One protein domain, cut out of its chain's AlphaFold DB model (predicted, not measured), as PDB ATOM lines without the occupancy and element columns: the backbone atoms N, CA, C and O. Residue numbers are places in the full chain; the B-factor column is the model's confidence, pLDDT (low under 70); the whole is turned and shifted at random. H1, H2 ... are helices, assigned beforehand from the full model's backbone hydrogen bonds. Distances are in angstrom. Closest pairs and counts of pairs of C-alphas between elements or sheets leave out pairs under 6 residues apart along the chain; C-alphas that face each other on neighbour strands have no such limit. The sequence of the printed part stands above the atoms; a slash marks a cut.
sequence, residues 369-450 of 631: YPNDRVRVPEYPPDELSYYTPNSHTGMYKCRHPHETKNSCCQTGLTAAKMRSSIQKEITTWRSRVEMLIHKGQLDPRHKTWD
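This is residues 369 to 450 of the 631 residues of an uncharacterized protein of Pyrenophora teres f. teres (strain 0-1) (UniProt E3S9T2). You will see little regular structure: one long helix, H2, with the loop stretch from residue 369 to about 387 running alongside it, and a looped head with the very short H1 near the helix's first end. The last residues, 439 to 450, fold back at its other end. The 82 printed residues hold two named helices, H1 then H2, and no named strand; the class is all helix, though only 28 residues are in named elements. The whole is loose, with a radius of gyration of the C-alphas of 16.1 A, and only just elongated, spanning 49 by 25 by 18 A.

Start at C-alpha 369, at (-3.778, -8.519, 47.195); no named element comes before H1, residues 407 to 410. Find C-alpha 415 at (-18.950, -8.675, 14.557); from there H2, residues 415 to 438, runs 34.7 A to C-alpha 438 at (-19.041, -5.580, 49.074).

H1 and H2 are apart, though a tight link of 4 residues joins them. In H2 every O i to N i+4 pair is within hydrogen-bond range; H1 is too short for such a pair.

The C-alphas farthest apart, of Asn 371 and His 392, are 49.2 A apart. The printed part has no cut, and its pLDDT is under 70 at residue 450 alone.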
ATOM      1  N   TYR A 369      -4.112  -9.396  46.076       86.88
ATOM      2  CA  TYR A 369      -3.778  -8.519  47.195       86.88
ATOM      3  C   TYR A 369      -3.755  -9.304  48.523       86.88
ATOM      4  O   TYR A 369      -4.393 -10.353  48.630       86.88
ATOM      5  N   PRO A 370      -3.046  -8.822  49.567       86.38
ATOM      6  CA  PRO A 370      -2.922  -9.544  50.841       86.38
ATOM      7  C   PRO A 370      -4.251  -9.816  51.566       86.38
ATOM      8  O   PRO A 370      -4.323 -10.743  52.366       86.38
ATOM      9  N   ASN A 371      -5.288  -9.024  51.280       85.88
ATOM     10  CA  ASN A 371      -6.600  -9.100  51.929       85.88
ATOM     11  C   ASN A 371      -7.600 -10.028  51.208       85.88
ATOM     12  O   ASN A 371      -8.714 -10.213  51.701       85.88
ATOM     13  N   ASP A 372      -7.240 -10.594  50.048       90.81
ATOM     14  CA  ASP A 372      -8.147 -11.415  49.238       90.81
ATOM     15  C   ASP A 372      -8.449 -12.761  49.916       90.81
ATOM     16  O   ASP A 372      -7.596 -13.650  49.996       90.81
ATOM     17  N   ARG A 373      -9.696 -12.922  50.375       90.19
ATOM     18  CA  ARG A 373     -10.209 -14.147  51.015       90.19
ATOM     19  C   ARG A 373     -10.684 -15.188  50.003       90.19
ATOM     20  O   ARG A 373     -10.769 -16.367  50.334       90.19
ATOM     21  N   VAL A 374     -11.004 -14.761  48.782       92.81
ATOM     22  CA  VAL A 374     -11.363 -15.626  47.649       92.81
ATOM     23  C   VAL A 374     -10.491 -15.298  46.437       92.81
ATOM     24  O   VAL A 374      -9.854 -14.250  46.382       92.81
ATOM     25  N   ARG A 375     -10.457 -16.186  45.440       91.62
ATOM     26  CA  ARG A 375      -9.829 -15.884  44.147       91.62
ATOM     27  C   ARG A 375     -10.740 -14.953  43.338       91.62
ATOM     28  O   ARG A 375     -11.953 -15.152  43.315       91.62
ATOM     29  N   VAL A 376     -10.155 -13.975  42.642       92.31
ATOM     30  CA  VAL A 376     -10.879 -13.146  41.667       92.31
ATOM     31  C   VAL A 376     -11.474 -14.054  40.575       92.31
ATOM     32  O   VAL A 376     -10.747 -14.902  40.047       92.31
ATOM     33  N   PRO A 377     -12.767 -13.921  40.221       91.75
ATOM     34  CA  PRO A 377     -13.347 -14.598  39.063       91.75
ATOM     35  C   PRO A 377     -12.521 -14.357  37.793       91.75
ATOM     36  O   PRO A 377     -12.073 -13.235  37.560       91.75
ATOM     37  N   GLU A 378     -12.349 -15.378  36.955       90.88
ATOM     38  CA  GLU A 378     -11.572 -15.256  35.715       90.88
ATOM     39  C   GLU A 378     -12.167 -14.196  34.778       90.88
ATOM     40  O   GLU A 378     -13.387 -14.112  34.606       90.88
ATOM     41  N   TYR A 379     -11.300 -13.351  34.221       89.44
ATOM     42  CA  TYR A 379     -11.700 -12.203  33.414       89.44
ATOM     43  C   TYR A 379     -12.050 -12.651  31.981       89.44
ATOM     44  O   TYR A 379     -11.211 -13.277  31.324       89.44
ATOM     45  N   PRO A 380     -13.265 -12.357  31.477       89.44
ATOM     46  CA  PRO A 380     -13.723 -12.856  30.182       89.44
ATOM     47  C   PRO A 380     -12.920 -12.235  29.026       89.44
ATOM     48  O   PRO A 380     -12.515 -11.075  29.128       89.44
ATOM     49  N   PRO A 381     -12.702 -12.950  27.903       88.69
ATOM     50  CA  PRO A 381     -11.945 -12.397  26.786       88.69
ATOM     51  C   PRO A 381     -12.687 -11.217  26.138       88.69
ATOM     52  O   PRO A 381     -13.861 -11.297  25.767       88.69
ATOM     53  N   ASP A 382     -11.969 -10.104  26.039       88.06
ATOM     54  CA  ASP A 382     -12.495  -8.759  25.822       88.06
ATOM     55  C   ASP A 382     -12.245  -8.199  24.416       88.06
ATOM     56  O   ASP A 382     -12.961  -7.309  23.954       88.06
ATOM     57  N   GLU A 383     -11.288  -8.766  23.691       88.75
ATOM     58  CA  GLU A 383     -11.108  -8.499  22.269       88.75
ATOM     59  C   GLU A 383     -11.967  -9.421  21.391       88.75
ATOM     60  O   GLU A 383     -12.241 -10.574  21.723       88.75
ATOM     61  N   LEU A 384     -12.330  -8.937  20.198       88.75
ATOM     62  CA  LEU A 384     -12.987  -9.759  19.174       88.75
ATOM     63  C   LEU A 384     -12.026 -10.790  18.537       88.75
ATOM     64  O   LEU A 384     -12.491 -11.761  17.949       88.75
ATOM     65  N   SER A 385     -10.710 -10.586  18.674       88.12
ATOM     66  CA  SER A 385      -9.626 -11.455  18.185       88.12
ATOM     67  C   SER A 385      -9.652 -12.861  18.801       88.12
ATOM     68  O   SER A 385      -9.359 -13.834  18.114       88.12
ATOM     69  N   TYR A 386     -10.086 -12.987  20.061       86.75
ATOM     70  CA  TYR A 386     -10.232 -14.262  20.776       86.75
ATOM     71  C   TYR A 386     -11.367 -15.160  20.250       86.75
ATOM     72  O   TYR A 386     -11.629 -16.219  20.820       86.75
ATOM     73  N   TYR A 387     -12.075 -14.745  19.195       89.19
ATOM     74  CA  TYR A 387     -13.255 -15.432  18.686       89.19
ATOM     75  C   TYR A 387     -13.160 -15.628  17.177       89.19
ATOM     76  O   TYR A 387     -13.163 -14.671  16.409       89.19
ATOM     77  N   THR A 388     -13.130 -16.882  16.739       87.50
ATOM     78  CA  THR A 388     -13.113 -17.217  15.312       87.50
ATOM     79  C   THR A 388     -14.534 -17.112  14.735       87.50
ATOM     80  O   THR A 388     -15.438 -17.786  15.244       87.50
ATOM     81  N   PRO A 389     -14.784 -16.299  13.690       90.38
ATOM     82  CA  PRO A 389     -16.022 -16.392  12.922       90.38
ATOM     83  C   PRO A 389     -16.060 -17.710  12.132       90.38
ATOM     84  O   PRO A 389     -15.021 -18.274  11.792       90.38
ATOM     85  N   ASN A 390     -17.254 -18.209  11.816       88.00
ATOM     86  CA  ASN A 390     -17.417 -19.381  10.956       88.00
ATOM     87  C   ASN A 390     -16.914 -19.062   9.534       88.00
ATOM     88  O   ASN A 390     -17.384 -18.105   8.916       88.00
ATOM     89  N   SER A 391     -16.002 -19.885   9.012       84.44
ATOM     90  CA  SER A 391     -15.383 -19.750   7.686       84.44
ATOM     91  C   SER A 391     -16.382 -19.646   6.532       84.44
ATOM     92  O   SER A 391     -16.092 -18.980   5.544       84.44
ATOM     93  N   HIS A 392     -17.556 -20.272   6.650       83.94
ATOM     94  CA  HIS A 392     -18.551 -20.329   5.573       83.94
ATOM     95  C   HIS A 392     -19.579 -19.190   5.607       83.94
ATOM     96  O   HIS A 392     -20.234 -18.940   4.600       83.94
ATOM     97  N   THR A 393     -19.750 -18.508   6.746       86.88
ATOM     98  CA  THR A 393     -20.793 -17.472   6.911       86.88
ATOM     99  C   THR A 393     -20.268 -16.122   7.394       86.88
ATOM    100  O   THR A 393     -21.020 -15.151   7.408       86.88
ATOM    101  N   GLY A 394     -19.012 -16.038   7.847       88.88
ATOM    102  CA  GLY A 394     -18.446 -14.843   8.485       88.88
ATOM    103  C   GLY A 394     -19.054 -14.504   9.857       88.88
ATOM    104  O   GLY A 394     -18.691 -13.493  10.459       88.88
ATOM    105  N   MET A 395     -19.973 -15.331  10.368       92.00
ATOM    106  CA  MET A 395     -20.727 -15.073  11.597       92.00
ATOM    107  C   MET A 395     -20.098 -15.779  12.802       92.00
ATOM    108  O   MET A 395     -19.641 -16.919  12.725       92.00
ATOM    109  N   TYR A 396     -20.108 -15.106  13.947       92.81
ATOM    110  CA  TYR A 396     -19.611 -15.615  15.223       92.81
ATOM    111  C   TYR A 396     -20.677 -16.495  15.898       92.81
ATOM    112  O   TYR A 396     -21.871 -16.205  15.796       92.81
ATOM    113  N   LYS A 397     -20.280 -17.545  16.628       89.19
ATOM    114  CA  LYS A 397     -21.230 -18.356  17.416       89.19
ATOM    115  C   LYS A 397     -21.804 -17.567  18.605       89.19
ATOM    116  O   LYS A 397     -21.141 -16.688  19.158       89.19
ATOM    117  N   CYS A 398     -23.036 -17.893  19.011       87.62
ATOM    118  CA  CYS A 398     -23.623 -17.377  20.252       87.62
ATOM    119  C   CYS A 398     -22.907 -17.951  21.493       87.62
ATOM    120  O   CYS A 398     -22.283 -19.004  21.417       87.62
ATOM    121  N   ARG A 399     -23.022 -17.273  22.646       82.88
ATOM    122  CA  ARG A 399     -22.452 -17.719  23.940       82.88
ATOM    123  C   ARG A 399     -23.481 -18.333  24.893       82.88
ATOM    124  O   ARG A 399     -23.281 -18.339  26.104       82.88
ATOM    125  N   HIS A 400     -24.615 -18.795  24.373       82.69
ATOM    126  CA  HIS A 400     -25.544 -19.563  25.197       82.69
ATOM    127  C   HIS A 400     -24.933 -20.949  25.466       82.69
ATOM    128  O   HIS A 400     -24.340 -21.516  24.549       82.69
ATOM    129  N   PRO A 401     -25.055 -21.506  26.688       78.69
ATOM    130  CA  PRO A 401     -24.454 -22.802  27.033       78.69
ATOM    131  C   PRO A 401     -25.054 -23.971  26.235       78.69
ATOM    132  O   PRO A 401     -24.431 -25.020  26.110       78.69
ATOM    133  N   HIS A 402     -26.245 -23.767  25.671       83.06
ATOM    134  CA  HIS A 402     -26.932 -24.677  24.761       83.06
ATOM    135  C   HIS A 402     -27.494 -23.876  23.580       83.06
ATOM    136  O   HIS A 402     -27.777 -22.678  23.710       83.06
ATOM    137  N   GLU A 403     -27.690 -24.529  22.435       81.81
ATOM    138  CA  GLU A 403     -28.314 -23.899  21.271       81.81
ATOM    139  C   GLU A 403     -29.790 -23.603  21.564       81.81
ATOM    140  O   GLU A 403     -30.638 -24.487  21.655       81.81
ATOM    141  N   THR A 404     -30.097 -22.323  21.764       85.12
ATOM    142  CA  THR A 404     -31.463 -21.853  22.014       85.12
ATOM    143  C   THR A 404     -32.164 -21.538  20.695       85.12
ATOM    144  O   THR A 404     -31.520 -21.135  19.729       85.12
ATOM    145  N   LYS A 405     -33.505 -21.595  20.674       89.06
ATOM    146  CA  LYS A 405     -34.348 -21.153  19.537       89.06
ATOM    147  C   LYS A 405     -34.251 -19.639  19.229       89.06
ATOM    148  O   LYS A 405     -35.039 -19.110  18.456       89.06
ATOM    149  N   ASN A 406     -33.302 -18.928  19.841       85.44
ATOM    150  CA  ASN A 406     -33.028 -17.522  19.587       85.44
ATOM    151  C   ASN A 406     -32.275 -17.359  18.259       85.44
ATOM    152  O   ASN A 406     -31.300 -18.066  17.991       85.44
ATOM    153  N   SER A 407     -32.652 -16.343  17.480       85.94
ATOM    154  CA  SER A 407     -32.063 -16.057  16.162       85.94
ATOM    155  C   SER A 407     -30.533 -15.951  16.171       85.94
ATOM    156  O   SER A 407     -29.890 -16.335  15.200       85.94
ATOM    157  N   CYS A 408     -29.928 -15.495  17.273       84.62
ATOM    158  CA  CYS A 408     -28.476 -15.388  17.429       84.62
ATOM    159  C   CYS A 408     -27.718 -16.724  17.471       84.62
ATOM    160  O   CYS A 408     -26.518 -16.723  17.214       84.62
ATOM    161  N   CYS A 409     -28.370 -17.839  17.809       86.69
ATOM    162  CA  CYS A 409     -27.747 -19.164  17.754       86.69
ATOM    163  C   CYS A 409     -28.014 -19.850  16.409       86.69
ATOM    164  O   CYS A 409     -27.111 -20.474  15.871       86.69
ATOM    165  N   GLN A 410     -29.197 -19.646  15.819       87.94
ATOM    166  CA  GLN A 410     -29.547 -20.190  14.499       87.94
ATOM    167  C   GLN A 410     -28.810 -19.491  13.340       87.94
ATOM    168  O   GLN A 410     -28.380 -20.146  12.399       87.94
ATOM    169  N   THR A 411     -28.656 -18.163  13.401       87.62
ATOM    170  CA  THR A 411     -28.032 -17.340  12.336       87.62
ATOM    171  C   THR A 411     -26.654 -16.786  12.724       87.62
ATOM    172  O   THR A 411     -25.988 -16.138  11.918       87.62
ATOM    173  N   GLY A 412     -26.209 -17.039  13.958       90.44
ATOM    174  CA  GLY A 412     -24.980 -16.489  14.527       90.44
ATOM    175  C   GLY A 412     -25.069 -15.001  14.899       90.44
ATOM    176  O   GLY A 412     -26.134 -14.379  14.965       90.44
ATOM    177  N   LEU A 413     -23.906 -14.409  15.160       92.12
ATOM    178  CA  LEU A 413     -23.721 -13.012  15.542       92.12
ATOM    179  C   LEU A 413     -22.822 -12.305  14.523       92.12
ATOM    180  O   LEU A 413     -21.748 -12.797  14.190       92.12
ATOM    181  N   THR A 414     -23.204 -11.102  14.089       93.50
ATOM    182  CA  THR A 414     -22.281 -10.213  13.363       93.50
ATOM    183  C   THR A 414     -21.179  -9.719  14.305       93.50
ATOM    184  O   THR A 414     -21.380  -9.676  15.522       93.50
ATOM    185  N   ALA A 415     -20.045  -9.256  13.768       90.88
ATOM    186  CA  ALA A 415     -18.950  -8.675  14.557       90.88
ATOM    187  C   ALA A 415     -19.427  -7.614  15.576       90.88
ATOM    188  O   ALA A 415     -18.997  -7.613  16.730       90.88
ATOM    189  N   ALA A 416     -20.372  -6.750  15.184       89.44
ATOM    190  CA  ALA A 416     -20.978  -5.760  16.074       89.44
ATOM    191  C   ALA A 416     -21.800  -6.407  17.206       89.44
ATOM    192  O   ALA A 416     -21.602  -6.075  18.373       89.44
ATOM    193  N   LYS A 417     -22.673  -7.379  16.892       91.88
ATOM    194  CA  LYS A 417     -23.455  -8.100  17.913       91.88
ATOM    195  C   LYS A 417     -22.556  -8.922  18.852       91.88
ATOM    196  O   LYS A 417     -22.856  -9.015  20.039       91.88
ATOM    197  N   MET A 418     -21.440  -9.464  18.357       93.19
ATOM    198  CA  MET A 418     -20.455 -10.187  19.168       93.19
ATOM    199  C   MET A 418     -19.702  -9.251  20.127       93.19
ATOM    200  O   MET A 418     -19.584  -9.580  21.305       93.19
ATOM    201  N   ARG A 419     -19.303  -8.044  19.692       90.44
ATOM    202  CA  ARG A 419     -18.781  -6.992  20.596       90.44
ATOM    203  C   ARG A 419     -19.794  -6.615  21.686       90.44
ATOM    204  O   ARG A 419     -19.425  -6.509  22.851       90.44
ATOM    205  N   SER A 420     -21.081  -6.503  21.350       88.69
ATOM    206  CA  SER A 420     -22.137  -6.291  22.354       88.69
ATOM    207  C   SER A 420     -22.297  -7.478  23.318       88.69
ATOM    208  O   SER A 420     -22.623  -7.271  24.486       88.69
ATOM    209  N   SER A 421     -22.050  -8.714  22.868       91.44
ATOM    210  CA  SER A 421     -22.030  -9.903  23.734       91.44
ATOM    211  C   SER A 421     -20.841  -9.886  24.698       91.44
ATOM    212  O   SER A 421     -21.040 -10.101  25.892       91.44
ATOM    213  N   ILE A 422     -19.637  -9.559  24.206       90.44
ATOM    214  CA  ILE A 422     -18.432  -9.343  25.026       90.44
ATOM    215  C   ILE A 422     -18.725  -8.316  26.127       90.44
ATOM    216  O   ILE A 422     -18.517  -8.583  27.309       90.44
ATOM    217  N   GLN A 423     -19.277  -7.158  25.757       88.69
ATOM    218  CA  GLN A 423     -19.531  -6.075  26.705       88.69
ATOM    219  C   GLN A 423     -20.532  -6.467  27.807       88.69
ATOM    220  O   GLN A 423     -20.356  -6.069  28.962       88.69
ATOM    221  N   LYS A 424     -21.557  -7.273  27.491       90.38
ATOM    222  CA  LYS A 424     -22.492  -7.826  28.491       90.38
ATOM    223  C   LYS A 424     -21.797  -8.788  29.459       90.38
ATOM    224  O   LYS A 424     -22.056  -8.736  30.661       90.38
ATOM    225  N   GLU A 425     -20.898  -9.629  28.959       89.56
ATOM    226  CA  GLU A 425     -20.139 -10.583  29.772       89.56
ATOM    227  C   GLU A 425     -19.142  -9.878  30.705       89.56
ATOM    228  O   GLU A 425     -19.173 -10.118  31.910       89.56
ATOM    229  N   ILE A 426     -18.366  -8.909  30.197       89.88
ATOM    230  CA  ILE A 426     -17.500  -8.032  31.010       89.88
ATOM    231  C   ILE A 426     -18.316  -7.313  32.092       89.88
ATOM    232  O   ILE A 426     -17.893  -7.244  33.243       89.88
ATOM    233  N   THR A 427     -19.499  -6.792  31.755       86.69
ATOM    234  CA  THR A 427     -20.369  -6.106  32.729       86.69
ATOM    235  C   THR A 427     -20.851  -7.071  33.820       86.69
ATOM    236  O   THR A 427     -20.813  -6.735  35.000       86.69
ATOM    237  N   THR A 428     -21.203  -8.304  33.446       90.19
ATOM    238  CA  THR A 428     -21.618  -9.367  34.379       90.19
ATOM    239  C   THR A 428     -20.464  -9.800  35.289       90.19
ATOM    240  O   THR A 428     -20.660 -10.015  36.485       90.19
ATOM    241  N   TRP A 429     -19.245  -9.894  34.747       93.81
ATOM    242  CA  TRP A 429     -18.027 -10.151  35.514       93.81
ATOM    243  C   TRP A 429     -17.757  -9.034  36.533       93.81
ATOM    244  O   TRP A 429     -17.574  -9.334  37.712       93.81
ATOM    245  N   ARG A 430     -17.846  -7.756  36.129       92.00
ATOM    246  CA  ARG A 430     -17.679  -6.604  37.039       92.00
ATOM    247  C   ARG A 430     -18.638  -6.682  38.221       92.00
ATOM    248  O   ARG A 430     -18.178  -6.658  39.357       92.00
ATOM    249  N   SER A 431     -19.933  -6.888  37.980       87.31
ATOM    250  CA  SER A 431     -20.925  -7.000  39.061       87.31
ATOM    251  C   SER A 431     -20.668  -8.186  40.003       87.31
ATOM    252  O   SER A 431     -20.931  -8.085  41.201       87.31
ATOM    253  N   ARG A 432     -20.103  -9.303  39.511       92.69
ATOM    254  CA  ARG A 432     -19.655 -10.411  40.379       92.69
ATOM    255  C   ARG A 432     -18.489  -9.987  41.275       92.69
ATOM    256  O   ARG A 432     -18.533 -10.270  42.469       92.69
ATOM    257  N   VAL A 433     -17.481  -9.296  40.737       92.38
ATOM    258  CA  VAL A 433     -16.343  -8.797  41.533       92.38
ATOM    259  C   VAL A 433     -16.794  -7.733  42.539       92.38
ATOM    260  O   VAL A 433     -16.399  -7.795  43.698       92.38
ATOM    261  N   GLU A 434     -17.686  -6.817  42.150       90.19
ATOM    262  CA  GLU A 434     -18.260  -5.803  43.048       90.19
ATOM    263  C   GLU A 434     -19.012  -6.447  44.217       90.19
ATOM    264  O   GLU A 434     -18.789  -6.060  45.361       90.19
ATOM    265  N   MET A 435     -19.816  -7.494  43.986       91.62
ATOM    266  CA  MET A 435     -20.444  -8.247  45.082       91.62
ATOM    267  C   MET A 435     -19.430  -8.903  46.033       91.62
ATOM    268  O   MET A 435     -19.682  -8.955  47.235       91.62
ATOM    269  N   LEU A 436     -18.302  -9.412  45.531       93.62
ATOM    270  CA  LEU A 436     -17.254 -10.008  46.374       93.62
ATOM    271  C   LEU A 436     -16.496  -8.941  47.184       93.62
ATOM    272  O   LEU A 436     -16.176  -9.175  48.350       93.62
ATOM    273  N   ILE A 437     -16.280  -7.754  46.610       90.25
ATOM    274  CA  ILE A 437     -15.742  -6.583  47.320       90.25
ATOM    275  C   ILE A 437     -16.720  -6.128  48.416       90.25
ATOM    276  O   ILE A 437     -16.326  -5.994  49.572       90.25
ATOM    277  N   HIS A 438     -18.011  -5.969  48.100       84.94
ATOM    278  CA  HIS A 438     -19.041  -5.580  49.074       84.94
ATOM    279  C   HIS A 438     -19.223  -6.599  50.212       84.94
ATOM    280  O   HIS A 438     -19.585  -6.214  51.320       84.94
ATOM    281  N   LYS A 439     -18.929  -7.884  49.975       92.00
ATOM    282  CA  LYS A 439     -18.902  -8.939  51.006       92.00
ATOM    283  C   LYS A 439     -17.597  -8.991  51.816       92.00
ATOM    284  O   LYS A 439     -17.452  -9.874  52.659       92.00
ATOM    285  N   GLY A 440     -16.628  -8.108  51.554       90.19
ATOM    286  CA  GLY A 440     -15.308  -8.134  52.196       90.19
ATOM    287  C   GLY A 440     -14.491  -9.391  51.867       90.19
ATOM    288  O   GLY A 440     -13.685  -9.836  52.683       90.19
ATOM    289  N   GLN A 441     -14.743 -10.007  50.706       93.50
ATOM    290  CA  GLN A 441     -14.078 -11.232  50.246       93.50
ATOM    291  C   GLN A 441     -12.935 -10.952  49.256       93.50
ATOM    292  O   GLN A 441     -12.018 -11.765  49.151       93.50
ATOM    293  N   LEU A 442     -12.971  -9.804  48.575       92.69
ATOM    294  CA  LEU A 442     -11.903  -9.280  47.720       92.69
ATOM    295  C   LEU A 442     -11.522  -7.862  48.156       92.69
ATOM    296  O   LEU A 442     -12.381  -7.093  48.589       92.69
ATOM    297  N   ASP A 443     -10.246  -7.505  48.008       90.38
ATOM    298  CA  ASP A 443      -9.769  -6.141  48.237       90.38
ATOM    299  C   ASP A 443     -10.407  -5.177  47.210       90.38
ATOM    300  O   ASP A 443     -10.419  -5.474  46.008       90.38
ATOM    301  N   PRO A 444     -10.938  -4.008  47.623       85.94
ATOM    302  CA  PRO A 444     -11.601  -3.081  46.709       85.94
ATOM    303  C   PRO A 444     -10.687  -2.563  45.584       85.94
ATOM    304  O   PRO A 444     -11.196  -2.160  44.538       85.94
ATOM    305  N   ARG A 445      -9.354  -2.672  45.719       84.12
ATOM    306  CA  ARG A 445      -8.359  -2.409  44.654       84.12
ATOM    307  C   ARG A 445      -8.535  -3.260  43.391       84.12
ATOM    308  O   ARG A 445      -7.911  -2.956  42.375       84.12
ATOM    309  N   HIS A 446      -9.385  -4.287  43.415       85.25
ATOM    310  CA  HIS A 446      -9.811  -5.018  42.217       85.25
ATOM    311  C   HIS A 446     -10.793  -4.247  41.322       85.25
ATOM    312  O   HIS A 446     -10.975  -4.646  40.177       85.25
ATOM    313  N   LYS A 447     -11.396  -3.135  41.779       84.75
ATOM    314  CA  LYS A 447     -12.394  -2.340  41.026       84.75
ATOM    315  C   LYS A 447     -11.785  -1.456  39.917       84.75
ATOM    316  O   LYS A 447     -12.083  -0.268  39.801       84.75
ATOM    317  N   THR A 448     -10.931  -2.031  39.074       77.00
ATOM    318  CA  THR A 448     -10.069  -1.322  38.106       77.00
ATOM    319  C   THR A 448     -10.802  -0.622  36.952       77.00
ATOM    320  O   THR A 448     -10.191   0.158  36.225       77.00
ATOM    321  N   TRP A 449     -12.106  -0.845  36.776       77.88
ATOM    322  CA  TRP A 449     -12.959  -0.146  35.796       77.88
ATOM    323  C   TRP A 449     -13.519   1.182  36.311       77.88
ATOM    324  O   TRP A 449     -13.966   2.006  35.508       77.88
ATOM    325  N   ASP A 450     -13.519   1.403  37.624       68.19
ATOM    326  CA  ASP A 450     -14.026   2.632  38.214       68.19
ATOM    327  C   ASP A 450     -12.954   3.729  38.127       68.19
ATOM    328  O   ASP A 450     -11.999   3.791  38.906       68.19
TER     329      ASP A 450